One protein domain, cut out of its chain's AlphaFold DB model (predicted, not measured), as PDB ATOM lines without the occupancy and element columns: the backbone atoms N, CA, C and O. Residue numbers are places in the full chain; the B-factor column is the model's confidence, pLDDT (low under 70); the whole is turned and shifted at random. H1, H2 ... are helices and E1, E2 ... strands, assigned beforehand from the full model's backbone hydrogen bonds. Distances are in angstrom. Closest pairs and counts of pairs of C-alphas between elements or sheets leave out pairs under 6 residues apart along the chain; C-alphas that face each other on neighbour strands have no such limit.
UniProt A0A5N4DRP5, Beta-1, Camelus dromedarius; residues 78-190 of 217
ATOM      1  N   GLN A  78     -24.215   8.818  34.505       65.44
ATOM      2  CA  GLN A  78     -24.615  10.162  34.099       65.44
ATOM      3  C   GLN A  78     -25.734  10.033  33.047       65.44
ATOM      4  O   GLN A  78     -25.474   9.755  31.874       65.44
ATOM      5  N   ASP A  79     -26.983  10.157  33.483       78.69
ATOM      6  CA  ASP A  79     -28.171  10.167  32.630       78.69
ATOM      7  C   ASP A  79     -28.508  11.586  32.135       78.69
ATOM      8  O   ASP A  79     -27.843  12.577  32.456       78.69
ATOM      9  N   VAL A  80     -29.598  11.704  31.373       84.38
ATOM     10  CA  VAL A  80     -30.064  13.001  30.864       84.38
ATOM     11  C   VAL A  80     -30.566  13.933  31.971       84.38
ATOM     12  O   VAL A  80     -30.658  15.129  31.734       84.38
ATOM     13  N   TYR A  81     -30.735  13.486  33.217       86.50
ATOM     14  CA  TYR A  81     -31.129  14.326  34.360       86.50
ATOM     15  C   TYR A  81     -29.962  14.723  35.282       86.50
ATOM     16  O   TYR A  81     -30.098  15.602  36.129       86.50
ATOM     17  N   SER A  82     -28.782  14.139  35.098       83.75
ATOM     18  CA  SER A  82     -27.612  14.390  35.941       83.75
ATOM     19  C   SER A  82     -27.115  15.839  35.857       83.75
ATOM     20  O   SER A  82     -26.739  16.289  34.777       83.75
ATOM     21  N   ASN A  83     -27.051  16.561  36.979       79.50
ATOM     22  CA  ASN A  83     -26.749  18.005  37.057       79.50
ATOM     23  C   ASN A  83     -27.854  18.944  36.550       79.50
ATOM     24  O   ASN A  83     -27.636  20.149  36.486       79.50
ATOM     25  N   LEU A  84     -29.048  18.439  36.233       84.06
ATOM     26  CA  LEU A  84     -30.175  19.312  35.888       84.06
ATOM     27  C   LEU A  84     -30.608  20.170  37.085       84.06
ATOM     28  O   LEU A  84     -30.980  21.324  36.922       84.06
ATOM     29  N   SER A  85     -30.426  19.641  38.298       80.88
ATOM     30  CA  SER A  85     -30.563  20.362  39.564       80.88
ATOM     31  C   SER A  85     -29.516  21.459  39.775       80.88
ATOM     32  O   SER A  85     -29.364  21.913  40.894       80.88
ATOM     33  N   GLN A  86     -28.697  21.829  38.791       84.25
ATOM     34  CA  GLN A  86     -27.867  23.037  38.868       84.25
ATOM     35  C   GLN A  86     -28.601  24.250  38.288       84.25
ATOM     36  O   GLN A  86     -28.248  25.381  38.611       84.25
ATOM     37  N   ILE A  87     -29.624  24.009  37.465       86.25
ATOM     38  CA  ILE A  87     -30.467  25.040  36.872       86.25
ATOM     39  C   ILE A  87     -31.494  25.447  37.927       86.25
ATOM     40  O   ILE A  87     -32.419  24.692  38.229       86.25
ATOM     41  N   HIS A  88     -31.318  26.632  38.498       83.19
ATOM     42  CA  HIS A  88     -32.235  27.188  39.483       83.19
ATOM     43  C   HIS A  88     -32.601  28.622  39.121       83.19
ATOM     44  O   HIS A  88     -31.767  29.330  38.556       83.19
ATOM     45  N   PRO A  89     -33.814  29.064  39.487       80.75
ATOM     46  CA  PRO A  89     -34.175  30.468  39.402       80.75
ATOM     47  C   PRO A  89     -33.230  31.339  40.213       80.75
ATOM     48  O   PRO A  89     -32.955  31.057  41.382       80.75
ATOM     49  N   LEU A  90     -32.746  32.399  39.575       80.06
ATOM     50  CA  LEU A  90     -32.085  33.491  40.270       80.06
ATOM     51  C   LEU A  90     -33.162  34.417  40.843       80.06
ATOM     52  O   LEU A  90     -34.158  34.694  40.180       80.06
ATOM     53  N   ASP A  91     -32.966  34.899  42.073       76.44
ATOM     54  CA  ASP A  91     -33.849  35.886  42.717       76.44
ATOM     55  C   ASP A  91     -33.538  37.295  42.180       76.44
ATOM     56  O   ASP A  91     -33.058  38.184  42.881       76.44
ATOM     57  N   ILE A  92     -33.669  37.434  40.864       77.62
ATOM     58  CA  ILE A  92     -33.315  38.606  40.066       77.62
ATOM     59  C   ILE A  92     -34.473  38.841  39.089       77.62
ATOM     60  O   ILE A  92     -35.089  37.887  38.614       77.62
ATOM     61  N   SER A  93     -34.808  40.103  38.816       75.94
ATOM     62  CA  SER A  93     -35.892  40.426  37.883       75.94
ATOM     63  C   SER A  93     -35.523  40.007  36.456       75.94
ATOM     64  O   SER A  93     -34.359  40.115  36.087       75.94
ATOM     65  N   ASP A  94     -36.497  39.567  35.646       74.69
ATOM     66  CA  ASP A  94     -36.273  39.119  34.256       74.69
ATOM     67  C   ASP A  94     -35.460  40.110  33.401       74.69
ATOM     68  O   ASP A  94     -34.726  39.692  32.506       74.69
ATOM     69  N   GLU A  95     -35.574  41.407  33.693       75.62
ATOM     70  CA  GLU A  95     -34.877  42.502  33.005       75.62
ATOM     71  C   GLU A  95     -33.393  42.607  33.392       75.62
ATOM     72  O   GLU A  95     -32.579  43.122  32.626       75.62
ATOM     73  N   ASP A  96     -33.033  42.109  34.575       85.38
ATOM     74  CA  ASP A  96     -31.675  42.134  35.122       85.38
ATOM     75  C   ASP A  96     -30.917  40.816  34.860       85.38
ATOM     76  O   ASP A  96     -29.742  40.686  35.224       85.38
ATOM     77  N   LEU A  97     -31.563  39.819  34.239       86.38
ATOM     78  CA  LEU A  97     -30.913  38.557  33.899       86.38
ATOM     79  C   LEU A  97     -29.862  38.752  32.791       86.38
ATOM     80  O   LEU A  97     -30.126  39.395  31.773       86.38
ATOM     81  N   PRO A  98     -28.666  38.150  32.928       89.38
ATOM     82  CA  PRO A  98     -27.667  38.195  31.872       89.38
ATOM     83  C   PRO A  98     -28.130  37.388  30.655       89.38
ATOM     84  O   PRO A  98     -28.854  36.400  30.780       89.38
ATOM     85  N   ASN A  99     -27.644  37.749  29.467       89.38
ATOM     86  CA  ASN A  99     -27.866  36.947  28.266       89.38
ATOM     87  C   ASN A  99     -27.235  35.553  28.401       89.38
ATOM     88  O   ASN A  99     -26.121  35.412  28.913       89.38
ATOM     89  N   CYS A 100     -27.919  34.531  27.886       87.69
ATOM     90  CA  CYS A 100     -27.407  33.167  27.878       87.69
ATOM     91  C   CYS A 100     -26.101  33.074  27.065       87.69
ATOM     92  O   CYS A 100     -25.984  33.685  25.994       87.69
ATOM     93  N   PRO A 101     -25.106  32.306  27.539       89.62
ATOM     94  CA  PRO A 101     -23.860  32.115  26.813       89.62
ATOM     95  C   PRO A 101     -24.095  31.355  25.501       89.62
ATOM     96  O   PRO A 101     -24.993  30.526  25.392       89.62
ATOM     97  N   ILE A 102     -23.226  31.587  24.510       84.94
ATOM     98  CA  ILE A 102     -23.287  30.895  23.206       84.94
ATOM     99  C   ILE A 102     -23.174  29.373  23.381       84.94
ATOM    100  O   ILE A 102     -23.795  28.603  22.651       84.94
ATOM    101  N   ILE A 103     -22.357  28.941  24.341       86.81
ATOM    102  CA  ILE A 103     -22.191  27.537  24.707       86.81
ATOM    103  C   ILE A 103     -22.690  27.393  26.137       86.81
ATOM    104  O   ILE A 103     -22.119  27.987  27.051       86.81
ATOM    105  N   SER A 104     -23.739  26.593  26.320       87.81
ATOM    106  CA  SER A 104     -24.276  26.341  27.653       87.81
ATOM    107  C   SER A 104     -23.271  25.562  28.517       87.81
ATOM    108  O   SER A 104     -22.728  24.546  28.062       87.81
ATOM    109  N   PRO A 105     -23.070  25.966  29.786       88.12
ATOM    110  CA  PRO A 105     -22.206  25.262  30.727       88.12
ATOM    111  C   PRO A 105     -22.792  23.913  31.178       88.12
ATOM    112  O   PRO A 105     -22.076  23.091  31.745       88.12
ATOM    113  N   TYR A 106     -24.080  23.654  30.925       87.38
ATOM    114  CA  TYR A 106     -24.772  22.433  31.362       87.38
ATOM    115  C   TYR A 106     -24.695  21.281  30.345       87.38
ATOM    116  O   TYR A 106     -25.168  20.164  30.619       87.38
ATOM    117  N   ILE A 107     -24.097  21.527  29.175       83.81
ATOM    118  CA  ILE A 107     -23.857  20.507  28.154       83.81
ATOM    119  C   ILE A 107     -22.683  19.640  28.610       83.81
ATOM    120  O   ILE A 107     -21.528  20.052  28.591       83.81
ATOM    121  N   ASN A 108     -22.991  18.413  29.020       72.12
ATOM    122  CA  ASN A 108     -22.018  17.484  29.575       72.12
ATOM    123  C   ASN A 108     -21.859  16.276  28.654       72.12
ATOM    124  O   ASN A 108     -22.673  15.361  28.728       72.12
ATOM    125  N   GLY A 109     -20.806  16.270  27.832       74.19
ATOM    126  CA  GLY A 109     -20.296  15.084  27.135       74.19
ATOM    127  C   GLY A 109     -21.340  14.192  26.431       74.19
ATOM    128  O   GLY A 109     -22.439  14.631  26.093       74.19
ATOM    129  N   PRO A 110     -20.995  12.925  26.149       76.50
ATOM    130  CA  PRO A 110     -21.940  11.971  25.590       76.50
ATOM    131  C   PRO A 110     -22.988  11.564  26.635       76.50
ATOM    132  O   PRO A 110     -22.662  11.026  27.694       76.50
ATOM    133  N   LEU A 111     -24.259  11.787  26.304       77.00
ATOM    134  CA  LEU A 111     -25.398  11.344  27.100       77.00
ATOM    135  C   LEU A 111     -25.660   9.865  26.847       77.00
ATOM    136  O   LEU A 111     -25.804   9.439  25.700       77.00
ATOM    137  N   LYS A 112     -25.778   9.085  27.917       77.50
ATOM    138  CA  LYS A 112     -26.229   7.707  27.793       77.50
ATOM    139  C   LYS A 112     -27.758   7.658  27.921       77.50
ATOM    140  O   LYS A 112     -28.337   8.208  28.858       77.50
ATOM    141  N   VAL A 113     -28.408   7.030  26.944       77.88
ATOM    142  CA  VAL A 113     -29.871   6.923  26.859       77.88
ATOM    143  C   VAL A 113     -30.294   5.601  27.499       77.88
ATOM    144  O   VAL A 113     -30.013   4.538  26.946       77.88
ATOM    145  N   LEU A 114     -30.956   5.660  28.658       79.75
ATOM    146  CA  LEU A 114     -31.666   4.509  29.227       79.75
ATOM    147  C   LEU A 114     -33.136   4.655  28.921       79.75
ATOM    148  O   LEU A 114     -33.724   5.702  29.163       79.75
ATOM    149  N   ILE A 115     -33.741   3.575  28.460       77.06
ATOM    150  CA  ILE A 115     -35.179   3.519  28.275       77.06
ATOM    151  C   ILE A 115     -35.764   2.887  29.542       77.06
ATOM    152  O   ILE A 115     -35.659   1.671  29.694       77.06
ATOM    153  N   PRO A 116     -36.324   3.675  30.479       76.94
ATOM    154  CA  PRO A 116     -36.989   3.109  31.643       76.94
ATOM    155  C   PRO A 116     -38.211   2.292  31.210       76.94
ATOM    156  O   PRO A 116     -39.025   2.737  30.395       76.94
ATOM    157  N   GLU A 117     -38.345   1.095  31.778       74.88
ATOM    158  CA  GLU A 117     -39.554   0.287  31.644       74.88
ATOM    159  C   GLU A 117     -40.693   0.931  32.451       74.88
ATOM    160  O   GLU A 117     -40.483   1.415  33.562       74.88
ATOM    161  N   ASN A 118     -41.911   0.933  31.896       81.31
ATOM    162  CA  ASN A 118     -43.128   1.457  32.540       81.31
ATOM    163  C   ASN A 118     -43.112   2.960  32.877       81.31
ATOM    164  O   ASN A 118     -43.730   3.385  33.853       81.31
ATOM    165  N   LEU A 119     -42.437   3.769  32.061       84.94
ATOM    166  CA  LEU A 119     -42.465   5.222  32.196       84.94
ATOM    167  C   LEU A 119     -43.887   5.774  32.013       84.94
ATOM    168  O   LEU A 119     -44.539   5.495  31.009       84.94
ATOM    169  N   THR A 120     -44.337   6.606  32.948       87.12
ATOM    170  CA  THR A 120     -45.630   7.301  32.868       87.12
ATOM    171  C   THR A 120     -45.450   8.787  32.562       87.12
ATOM    172  O   THR A 120     -44.386   9.365  32.794       87.12
ATOM    173  N   MET A 121     -46.490   9.446  32.038       84.38
ATOM    174  CA  MET A 121     -46.425  10.896  31.793       84.38
ATOM    175  C   MET A 121     -46.274  11.687  33.094       84.38
ATOM    176  O   MET A 121     -45.654  12.745  33.101       84.38
ATOM    177  N   GLU A 122     -46.823  11.179  34.191       86.69
ATOM    178  CA  GLU A 122     -46.745  11.778  35.519       86.69
ATOM    179  C   GLU A 122     -45.291  11.855  35.993       86.69
ATOM    180  O   GLU A 122     -44.854  12.916  36.431       86.69
ATOM    181  N   GLN A 123     -44.515  10.784  35.795       87.75
ATOM    182  CA  GLN A 123     -43.082  10.762  36.106       87.75
ATOM    183  C   GLN A 123     -42.286  11.756  35.252       87.75
ATOM    184  O   GLN A 123     -41.351  12.384  35.745       87.75
ATOM    185  N   VAL A 124     -42.648  11.922  33.972       89.31
ATOM    186  CA  VAL A 124     -42.013  12.924  33.099       89.31
ATOM    187  C   VAL A 124     -42.261  14.333  33.636       89.31
ATOM    188  O   VAL A 124     -41.333  15.135  33.675       89.31
ATOM    189  N   VAL A 125     -43.487  14.628  34.069       89.56
ATOM    190  CA  VAL A 125     -43.845  15.935  34.637       89.56
ATOM    191  C   VAL A 125     -43.117  16.176  35.960       89.56
ATOM    192  O   VAL A 125     -42.505  17.224  36.130       89.56
ATOM    193  N   GLU A 126     -43.126  15.200  36.866       90.94
ATOM    194  CA  GLU A 126     -42.472  15.301  38.176       90.94
ATOM    195  C   GLU A 126     -40.967  15.575  38.053       90.94
ATOM    196  O   GLU A 126     -40.419  16.409  38.772       90.94
ATOM    197  N   LYS A 127     -40.296  14.928  37.092       90.19
ATOM    198  CA  LYS A 127     -38.868  15.145  36.840       90.19
ATOM    199  C   LYS A 127     -38.533  16.472  36.156       90.19
ATOM    200  O   LYS A 127     -37.359  16.830  36.103       90.19
ATOM    201  N   ASN A 128     -39.520  17.184  35.617       91.88
ATOM    202  CA  ASN A 128     -39.321  18.422  34.865       91.88
ATOM    203  C   ASN A 128     -40.134  19.577  35.479       91.88
ATOM    204  O   ASN A 128     -41.013  20.123  34.813       91.88
ATOM    205  N   PRO A 129     -39.833  19.992  36.724       92.06
ATOM    206  CA  PRO A 129     -40.624  20.996  37.439       92.06
ATOM    207  C   PRO A 129     -40.557  22.397  36.813       92.06
ATOM    208  O   PRO A 129     -41.467  23.194  37.007       92.06
ATOM    209  N   LEU A 130     -39.496  22.694  36.055       91.25
ATOM    210  CA  LEU A 130     -39.323  23.969  35.351       91.25
ATOM    211  C   LEU A 130     -40.105  24.037  34.028       91.25
ATOM    212  O   LEU A 130     -40.117  25.076  33.376       91.25
ATOM    213  N   VAL A 131     -40.707  22.927  33.584       91.25
ATOM    214  CA  VAL A 131     -41.517  22.905  32.362       91.25
ATOM    215  C   VAL A 131     -42.935  23.314  32.711       91.25
ATOM    216  O   VAL A 131     -43.645  22.638  33.455       91.25
ATOM    217  N   GLU A 132     -43.362  24.414  32.118       88.50
ATOM    218  CA  GLU A 132     -44.698  24.944  32.278       88.50
ATOM    219  C   GLU A 132     -45.741  24.141  31.492       88.50
ATOM    220  O   GLU A 132     -45.464  23.353  30.573       88.50
ATOM    221  N   LEU A 133     -47.004  24.403  31.831       81.81
ATOM    222  CA  LEU A 133     -48.158  23.882  31.116       81.81
ATOM    223  C   LEU A 133     -48.039  24.142  29.606       81.81
ATOM    224  O   LEU A 133     -47.927  25.275  29.141       81.81
ATOM    225  N   GLY A 134     -48.136  23.063  28.830       79.75
ATOM    226  CA  GLY A 134     -47.971  23.116  27.379       79.75
ATOM    227  C   GLY A 134     -46.598  22.700  26.868       79.75
ATOM    228  O   GLY A 134     -46.383  22.764  25.665       79.75
ATOM    229  N   GLY A 135     -45.697  22.239  27.740       85.75
ATOM    230  CA  GLY A 135     -44.361  21.813  27.318       85.75
ATOM    231  C   GLY A 135     -43.463  22.998  26.970       85.75
ATOM    232  O   GLY A 135     -42.610  22.878  26.090       85.75
ATOM    233  N   GLN A 136     -43.712  24.137  27.619       88.62
ATOM    234  CA  GLN A 136     -42.928  25.357  27.485       88.62
ATOM    235  C   GLN A 136     -41.871  25.405  28.578       88.62
ATOM    236  O   GLN A 136     -42.115  24.982  29.704       88.62
ATOM    237  N   TYR A 137     -40.692  25.897  28.240       91.31
ATOM    238  CA  TYR A 137     -39.608  26.078  29.189       91.31
ATOM    239  C   TYR A 137     -38.813  27.310  28.808       91.31
ATOM    240  O   TYR A 137     -38.491  27.516  27.635       91.31
ATOM    241  N   ARG A 138     -38.440  28.074  29.828       89.50
ATOM    242  CA  ARG A 138     -37.550  29.218  29.729       89.50
ATOM    243  C   ARG A 138     -36.438  29.055  30.773       89.50
ATOM    244  O   ARG A 138     -36.755  28.689  31.906       89.50
ATOM    245  N   PRO A 139     -35.162  29.294  30.415       90.94
ATOM    246  CA  PRO A 139     -34.068  29.263  31.378       90.94
ATOM    247  C   PRO A 139     -34.326  30.276  32.499       90.94
ATOM    248  O   PRO A 139     -34.611  31.434  32.198       90.94
ATOM    249  N   PRO A 140     -34.267  29.863  33.771       90.75
ATOM    250  CA  PRO A 140     -34.558  30.754  34.887       90.75
ATOM    251  C   PRO A 140     -33.302  31.509  35.377       90.75
ATOM    252  O   PRO A 140     -33.368  32.281  36.329       90.75
ATOM    253  N   ASP A 141     -32.154  31.249  34.751       89.75
ATOM    254  CA  ASP A 141     -30.816  31.736  35.089       89.75
ATOM    255  C   ASP A 141     -30.212  32.673  34.029       89.75
ATOM    256  O   ASP A 141     -29.232  33.365  34.313       89.75
ATOM    257  N   CYS A 142     -30.791  32.741  32.823       88.50
ATOM    258  CA  CYS A 142     -30.369  33.681  31.783       88.50
ATOM    259  C   CYS A 142     -31.504  34.090  30.825       88.50
ATOM    260  O   CYS A 142     -32.483  33.367  30.634       88.50
ATOM    261  N   TRP A 143     -31.347  35.243  30.170       87.19
ATOM    262  CA  TRP A 143     -32.233  35.718  29.107       87.19
ATOM    263  C   TRP A 143     -31.804  35.189  27.730       87.19
ATOM    264  O   TRP A 143     -30.623  35.207  27.375       87.19
ATOM    265  N   THR A 144     -32.765  34.770  26.903       81.50
ATOM    266  CA  THR A 144     -32.530  34.415  25.494       81.50
ATOM    267  C   THR A 144     -33.557  35.073  24.583       81.50
ATOM    268  O   THR A 144     -34.761  35.023  24.828       81.50
ATOM    269  N   GLU A 145     -33.074  35.672  23.496       75.56
ATOM    270  CA  GLU A 145     -33.914  36.277  22.456       75.56
ATOM    271  C   GLU A 145     -34.501  35.226  21.497       75.56
ATOM    272  O   GLU A 145     -35.466  35.487  20.777       75.56
ATOM    273  N   GLN A 146     -33.909  34.027  21.451       74.81
ATOM    274  CA  GLN A 146     -34.264  32.997  20.480       74.81
ATOM    275  C   GLN A 146     -35.288  32.022  21.054       74.81
ATOM    276  O   GLN A 146     -35.012  31.268  21.985       74.81
ATOM    277  N   HIS A 147     -36.477  32.006  20.450       83.81
ATOM    278  CA  HIS A 147     -37.569  31.116  20.834       83.81
ATOM    279  C   HIS A 147     -37.653  29.936  19.859       83.81
ATOM    280  O   HIS A 147     -37.841  30.122  18.655       83.81
ATOM    281  N   THR A 148     -37.538  28.713  20.373       84.19
ATOM    282  CA  THR A 148     -37.479  27.493  19.558       84.19
ATOM    283  C   THR A 148     -38.767  26.681  19.661       84.19
ATOM    284  O   THR A 148     -39.138  26.186  20.723       84.19
ATOM    285  N   ALA A 149     -39.444  26.474  18.532       87.00
ATOM    286  CA  ALA A 149     -40.583  25.561  18.449       87.00
ATOM    287  C   ALA A 149     -40.106  24.153  18.057       87.00
ATOM    288  O   ALA A 149     -39.633  23.944  16.938       87.00
ATOM    289  N   VAL A 150     -40.264  23.174  18.950       86.00
ATOM    290  CA  VAL A 150     -39.924  21.770  18.682       86.00
ATOM    291  C   VAL A 150     -41.173  21.030  18.235       86.00
ATOM    292  O   VAL A 150     -42.066  20.756  19.030       86.00
ATOM    293  N   VAL A 151     -41.250  20.708  16.945       85.25
ATOM    294  CA  VAL A 151     -42.409  20.022  16.362       85.25
ATOM    295  C   VAL A 151     -42.141  18.521  16.303       85.25
ATOM    296  O   VAL A 151     -41.307  18.060  15.526       85.25
ATOM    297  N   VAL A 152     -42.873  17.754  17.107       85.19
ATOM    298  CA  VAL A 152     -42.775  16.295  17.185       85.19
ATOM    299  C   VAL A 152     -43.915  15.674  16.377       85.19
ATOM    300  O   VAL A 152     -45.064  15.722  16.819       85.19
ATOM    301  N   PRO A 153     -43.655  15.078  15.202       82.44
ATOM    302  CA  PRO A 153     -44.669  14.289  14.524       82.44
ATOM    303  C   PRO A 153     -44.954  13.027  15.339       82.44
ATOM    304  O   PRO A 153     -44.043  12.273  15.674       82.44
ATOM    305  N   TYR A 154     -46.223  12.783  15.632       78.56
ATOM    306  CA  TYR A 154     -46.654  11.628  16.402       78.56
ATOM    307  C   TYR A 154     -47.686  10.823  15.611       78.56
ATOM    308  O   TYR A 154     -48.707  11.344  15.163       78.56
ATOM    309  N   CYS A 155     -47.382   9.544  15.405       74.25
ATOM    310  CA  CYS A 155     -48.282   8.540  14.850       74.25
ATOM    311  C   CYS A 155     -47.949   7.235  15.575       74.25
ATOM    312  O   CYS A 155     -46.892   6.662  15.324       74.25
ATOM    313  N   GLY A 156     -48.797   6.777  16.496       66.19
ATOM    314  CA  GLY A 156     -48.536   5.529  17.216       66.19
ATOM    315  C   GLY A 156     -49.080   5.498  18.640       66.19
ATOM    316  O   GLY A 156     -50.070   6.160  18.951       66.19
ATOM    317  N   GLN A 157     -48.444   4.678  19.479       68.50
ATOM    318  CA  GLN A 157     -48.802   4.458  20.884       68.50
ATOM    319  C   GLN A 157     -48.102   5.458  21.817       68.50
ATOM    320  O   GLN A 157     -46.964   5.861  21.571       68.50
ATOM    321  N   GLY A 158     -48.760   5.805  22.930       75.62
ATOM    322  CA  GLY A 158     -48.316   6.874  23.840       75.62
ATOM    323  C   GLY A 158     -46.951   6.647  24.493       75.62
ATOM    324  O   GLY A 158     -46.281   7.615  24.844       75.62
ATOM    325  N   GLN A 159     -46.505   5.392  24.598       81.38
ATOM    326  CA  GLN A 159     -45.233   5.032  25.236       81.38
ATOM    327  C   GLN A 159     -44.016   5.642  24.526       81.38
ATOM    328  O   GLN A 159     -43.102   6.135  25.181       81.38
ATOM    329  N   GLN A 160     -44.015   5.686  23.189       81.94
ATOM    330  CA  GLN A 160     -42.903   6.277  22.431       81.94
ATOM    331  C   GLN A 160     -42.794   7.785  22.680       81.94
ATOM    332  O   GLN A 160     -41.695   8.325  22.793       81.94
ATOM    333  N   LEU A 161     -43.938   8.462  22.798       86.38
ATOM    334  CA  LEU A 161     -43.972   9.888  23.098       86.38
ATOM    335  C   LEU A 161     -43.474  10.168  24.518       86.38
ATOM    336  O   LEU A 161     -42.687  11.088  24.708       86.38
ATOM    337  N   GLN A 162     -43.882   9.359  25.498       87.19
ATOM    338  CA  GLN A 162     -43.402   9.460  26.881       87.19
ATOM    339  C   GLN A 162     -41.877   9.336  26.949       87.19
ATOM    340  O   GLN A 162     -41.210  10.196  27.522       87.19
ATOM    341  N   GLN A 163     -41.322   8.306  26.304       87.38
ATOM    342  CA  GLN A 163     -39.877   8.083  26.243       87.38
ATOM    343  C   GLN A 163     -39.148   9.236  25.556       87.38
ATOM    344  O   GLN A 163     -38.100   9.667  26.034       87.38
ATOM    345  N   LEU A 164     -39.703   9.769  24.463       88.31
ATOM    346  CA  LEU A 164     -39.134  10.929  23.791       88.31
ATOM    347  C   LEU A 164     -39.102  12.142  24.724       88.31
ATOM    348  O   LEU A 164     -38.040  12.724  24.911       88.31
ATOM    349  N   LEU A 165     -40.236  12.508  25.326       91.12
ATOM    350  CA  LEU A 165     -40.336  13.689  26.188       91.12
ATOM    351  C   LEU A 165     -39.426  13.581  27.416       91.12
ATOM    352  O   LEU A 165     -38.790  14.565  27.788       91.12
ATOM    353  N   PHE A 166     -39.289  12.381  27.984       91.12
ATOM    354  CA  PHE A 166     -38.383  12.113  29.101       91.12
ATOM    355  C   PHE A 166     -36.922  12.444  28.799       91.12
ATOM    356  O   PHE A 166     -36.210  12.878  29.696       91.12
ATOM    357  N   HIS A 167     -36.464  12.255  27.563       90.25
ATOM    358  CA  HIS A 167     -35.090  12.587  27.174       90.25
ATOM    359  C   HIS A 167     -34.988  13.995  26.588       90.25
ATOM    360  O   HIS A 167     -34.000  14.693  26.804       90.25
ATOM    361  N   LEU A 168     -36.014  14.422  25.854       91.00
ATOM    362  CA  LEU A 168     -36.021  15.674  25.114       91.00
ATOM    363  C   LEU A 168     -36.032  16.885  26.047       91.00
ATOM    364  O   LEU A 168     -35.237  17.798  25.847       91.00
ATOM    365  N   HIS A 169     -36.889  16.893  27.072       92.31
ATOM    366  CA  HIS A 169     -36.987  18.029  27.991       92.31
ATOM    367  C   HIS A 169     -35.652  18.378  28.658       92.31
ATOM    368  O   HIS A 169     -35.174  19.499  28.455       92.31
ATOM    369  N   PRO A 170     -34.999  17.455  29.381       91.88
ATOM    370  CA  PRO A 170     -33.740  17.777  30.037       91.88
ATOM    371  C   PRO A 170     -32.590  18.014  29.047       91.88
ATOM    372  O   PRO A 170     -31.682  18.792  29.337       91.88
ATOM    373  N   PHE A 171     -32.625  17.411  27.852       90.38
ATOM    374  CA  PHE A 171     -31.660  17.717  26.792       90.38
ATOM    375  C   PHE A 171     -31.750  19.180  26.339       90.38
ATOM    376  O   PHE A 171     -30.727  19.855  26.244       90.38
ATOM    377  N   LEU A 172     -32.966  19.683  26.105       91.38
ATOM    378  CA  LEU A 172     -33.198  21.067  25.681       91.38
ATOM    379  C   LEU A 172     -32.947  22.073  26.814       91.38
ATOM    380  O   LEU A 172     -32.385  23.138  26.572       91.38
ATOM    381  N   GLN A 173     -33.302  21.733  28.055       92.38
ATOM    382  CA  GLN A 173     -33.038  22.580  29.228       92.38
ATOM    383  C   GLN A 173     -31.541  22.812  29.440       92.38
ATOM    384  O   GLN A 173     -31.114  23.946  29.644       92.38
ATOM    385  N   ARG A 174     -30.720  21.762  29.296       90.25
ATOM    386  CA  ARG A 174     -29.254  21.869  29.363       90.25
ATOM    387  C   ARG A 174     -28.659  22.732  28.264       90.25
ATOM    388  O   ARG A 174     -27.521  23.149  28.402       90.25
ATOM    389  N   GLN A 175     -29.369  22.979  27.171       89.44
ATOM    390  CA  GLN A 175     -28.916  23.892  26.123       89.44
ATOM    391  C   GLN A 175     -29.310  25.348  26.407       89.44
ATOM    392  O   GLN A 175     -29.011  26.206  25.587       89.44
ATOM    393  N   GLN A 176     -29.966  25.625  27.547       89.62
ATOM    394  CA  GLN A 176     -30.482  26.948  27.923       89.62
ATOM    395  C   GLN A 176     -31.364  27.565  26.823       89.62
ATOM    396  O   GLN A 176     -31.314  28.760  26.540       89.62
ATOM    397  N   LEU A 177     -32.193  26.739  26.180       88.56
ATOM    398  CA  LEU A 177     -33.118  27.191  25.145       88.56
ATOM    399  C   LEU A 177     -34.437  27.656  25.759       88.56
ATOM    400  O   LEU A 177     -34.989  26.969  26.613       88.56
ATOM    401  N   HIS A 178     -35.001  28.748  25.244       89.00
ATOM    402  CA  HIS A 178     -36.419  29.044  25.420       89.00
ATOM    403  C   HIS A 178     -37.193  28.269  24.353       89.00
ATOM    404  O   HIS A 178     -37.070  28.555  23.158       89.00
ATOM    405  N   TYR A 179     -37.940  27.242  24.760       88.94
ATOM    406  CA  TYR A 179     -38.591  26.329  23.824       88.94
ATOM    407  C   TYR A 179     -40.032  25.989  24.187       88.94
ATOM    408  O   TYR A 179     -40.450  26.062  25.339       88.94
ATOM    409  N   ALA A 180     -40.772  25.549  23.170       87.81
ATOM    410  CA  ALA A 180     -42.103  24.967  23.299       87.81
ATOM    411  C   ALA A 180     -42.196  23.683  22.465       87.81
ATOM    412  O   ALA A 180     -41.806  23.676  21.292       87.81
ATOM    413  N   VAL A 181     -42.707  22.598  23.052       87.19
ATOM    414  CA  VAL A 181     -42.869  21.308  22.362       87.19
ATOM    415  C   VAL A 181     -44.292  21.156  21.827       87.19
ATOM    416  O   VAL A 181     -45.257  21.087  22.581       87.19
ATOM    417  N   TYR A 182     -44.415  21.022  20.508       85.38
ATOM    418  CA  TYR A 182     -45.676  20.817  19.803       85.38
ATOM    419  C   TYR A 182     -45.747  19.404  19.243       85.38
ATOM    420  O   TYR A 182     -45.049  19.060  18.289       85.38
ATOM    421  N   VAL A 183     -46.626  18.582  19.801       85.00
ATOM    422  CA  VAL A 183     -46.827  17.212  19.324       85.00
ATOM    423  C   VAL A 183     -47.915  17.212  18.255       85.00
ATOM    424  O   VAL A 183     -49.071  17.488  18.533       85.00
ATOM    425  N   VAL A 184     -47.583  16.913  17.007       82.19
ATOM    426  CA  VAL A 184     -48.563  16.931  15.916       82.19
ATOM    427  C   VAL A 184     -49.024  15.513  15.630       82.19
ATOM    428  O   VAL A 184     -48.282  14.714  15.056       82.19
ATOM    429  N   ASN A 185     -50.265  15.209  16.014       74.56
ATOM    430  CA  ASN A 185     -50.867  13.912  15.739       74.56
ATOM    431  C   ASN A 185     -51.270  13.814  14.262       74.56
ATOM    432  O   ASN A 185     -52.097  14.586  13.769       74.56
ATOM    433  N   GLN A 186     -50.691  12.857  13.542       65.12
ATOM    434  CA  GLN A 186     -51.048  12.613  12.150       65.12
ATOM    435  C   GLN A 186     -52.262  11.684  12.087       65.12
ATOM    436  O   GLN A 186     -52.132  10.462  12.050       65.12
ATOM    437  N   VAL A 187     -53.465  12.259  12.012       56.78
ATOM    438  CA  VAL A 187     -54.695  11.492  11.764       56.78
ATOM    439  C   VAL A 187     -54.769  11.147  10.276       56.78
ATOM    440  O   VAL A 187     -55.525  11.724   9.498       56.78
ATOM    441  N   ARG A 188     -53.945  10.196   9.835       51.53
ATOM    442  CA  ARG A 188     -54.069   9.605   8.502       51.53
ATOM    443  C   ARG A 188     -54.111   8.092   8.629       51.53
ATOM    444  O   ARG A 188     -53.347   7.506   9.387       51.53
ATOM    445  N   ARG A 189     -55.004   7.463   7.856       48.56
ATOM    446  CA  ARG A 189     -55.256   6.009   7.751       48.56
ATOM    447  C   ARG A 189     -54.048   5.184   7.250       48.56
ATOM    448  O   ARG A 189     -54.198   4.392   6.327       48.56
ATOM    449  N   ARG A 190     -52.845   5.414   7.782       51.91
ATOM    450  CA  ARG A 190     -51.603   4.670   7.521       51.91
ATOM    451  C   ARG A 190     -50.617   4.721   8.691       51.91
ATOM    452  O   ARG A 190     -49.416   4.656   8.469       51.91
TER     453      ARG A 190
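This is residues 78 to 190 of the 217 residues of the protein "Beta-1" of Camelus dromedarius (UniProt A0A5N4DRP5). With little regular structure, the domain is a ribbon of two parallel strands, E1 and E2, with H2 packed along it, short H1 beside H2, and long loops around them. The printed part has 113 residues, with H1, E1, H2, E2 in order; the class is mixed, under half being in named elements. It is compact, radius of gyration of the C-alphas 15.2 A, yet elongated, spanning 50 by 30 by 24 A.

H1, residues 121 to 127, begins at C-alpha 121 (-46.425, 10.896, 31.793). E1, residues 147 to 154, is 22.0 A long; H2, residues 158 to 173, 22.6 A; E2, residues 178 to 186, 25.7 A, ending at C-alpha 186 (-51.048, 12.613, 12.150).

E1 and E2 are parallel at 23 degrees, with N 150 and O 180 within hydrogen-bond range at 2.8 A. E1, H2, E2 form a strand-helix-strand unit, parallel neighbour strands with a helix between, its crossover right-handed. H2, with residues 162 to 166 alone, touches H1; the closest C-alphas, of Val 124 and Phe 166, are 5.5 A apart. Every O i to N i+4 pair is within hydrogen-bond range in H1, 11 of 12 in H2.

The printed part has no cut. The H1 to E1 link is long. Residues 78, 156 to 157 and 186 to 190 have pLDDT under 70.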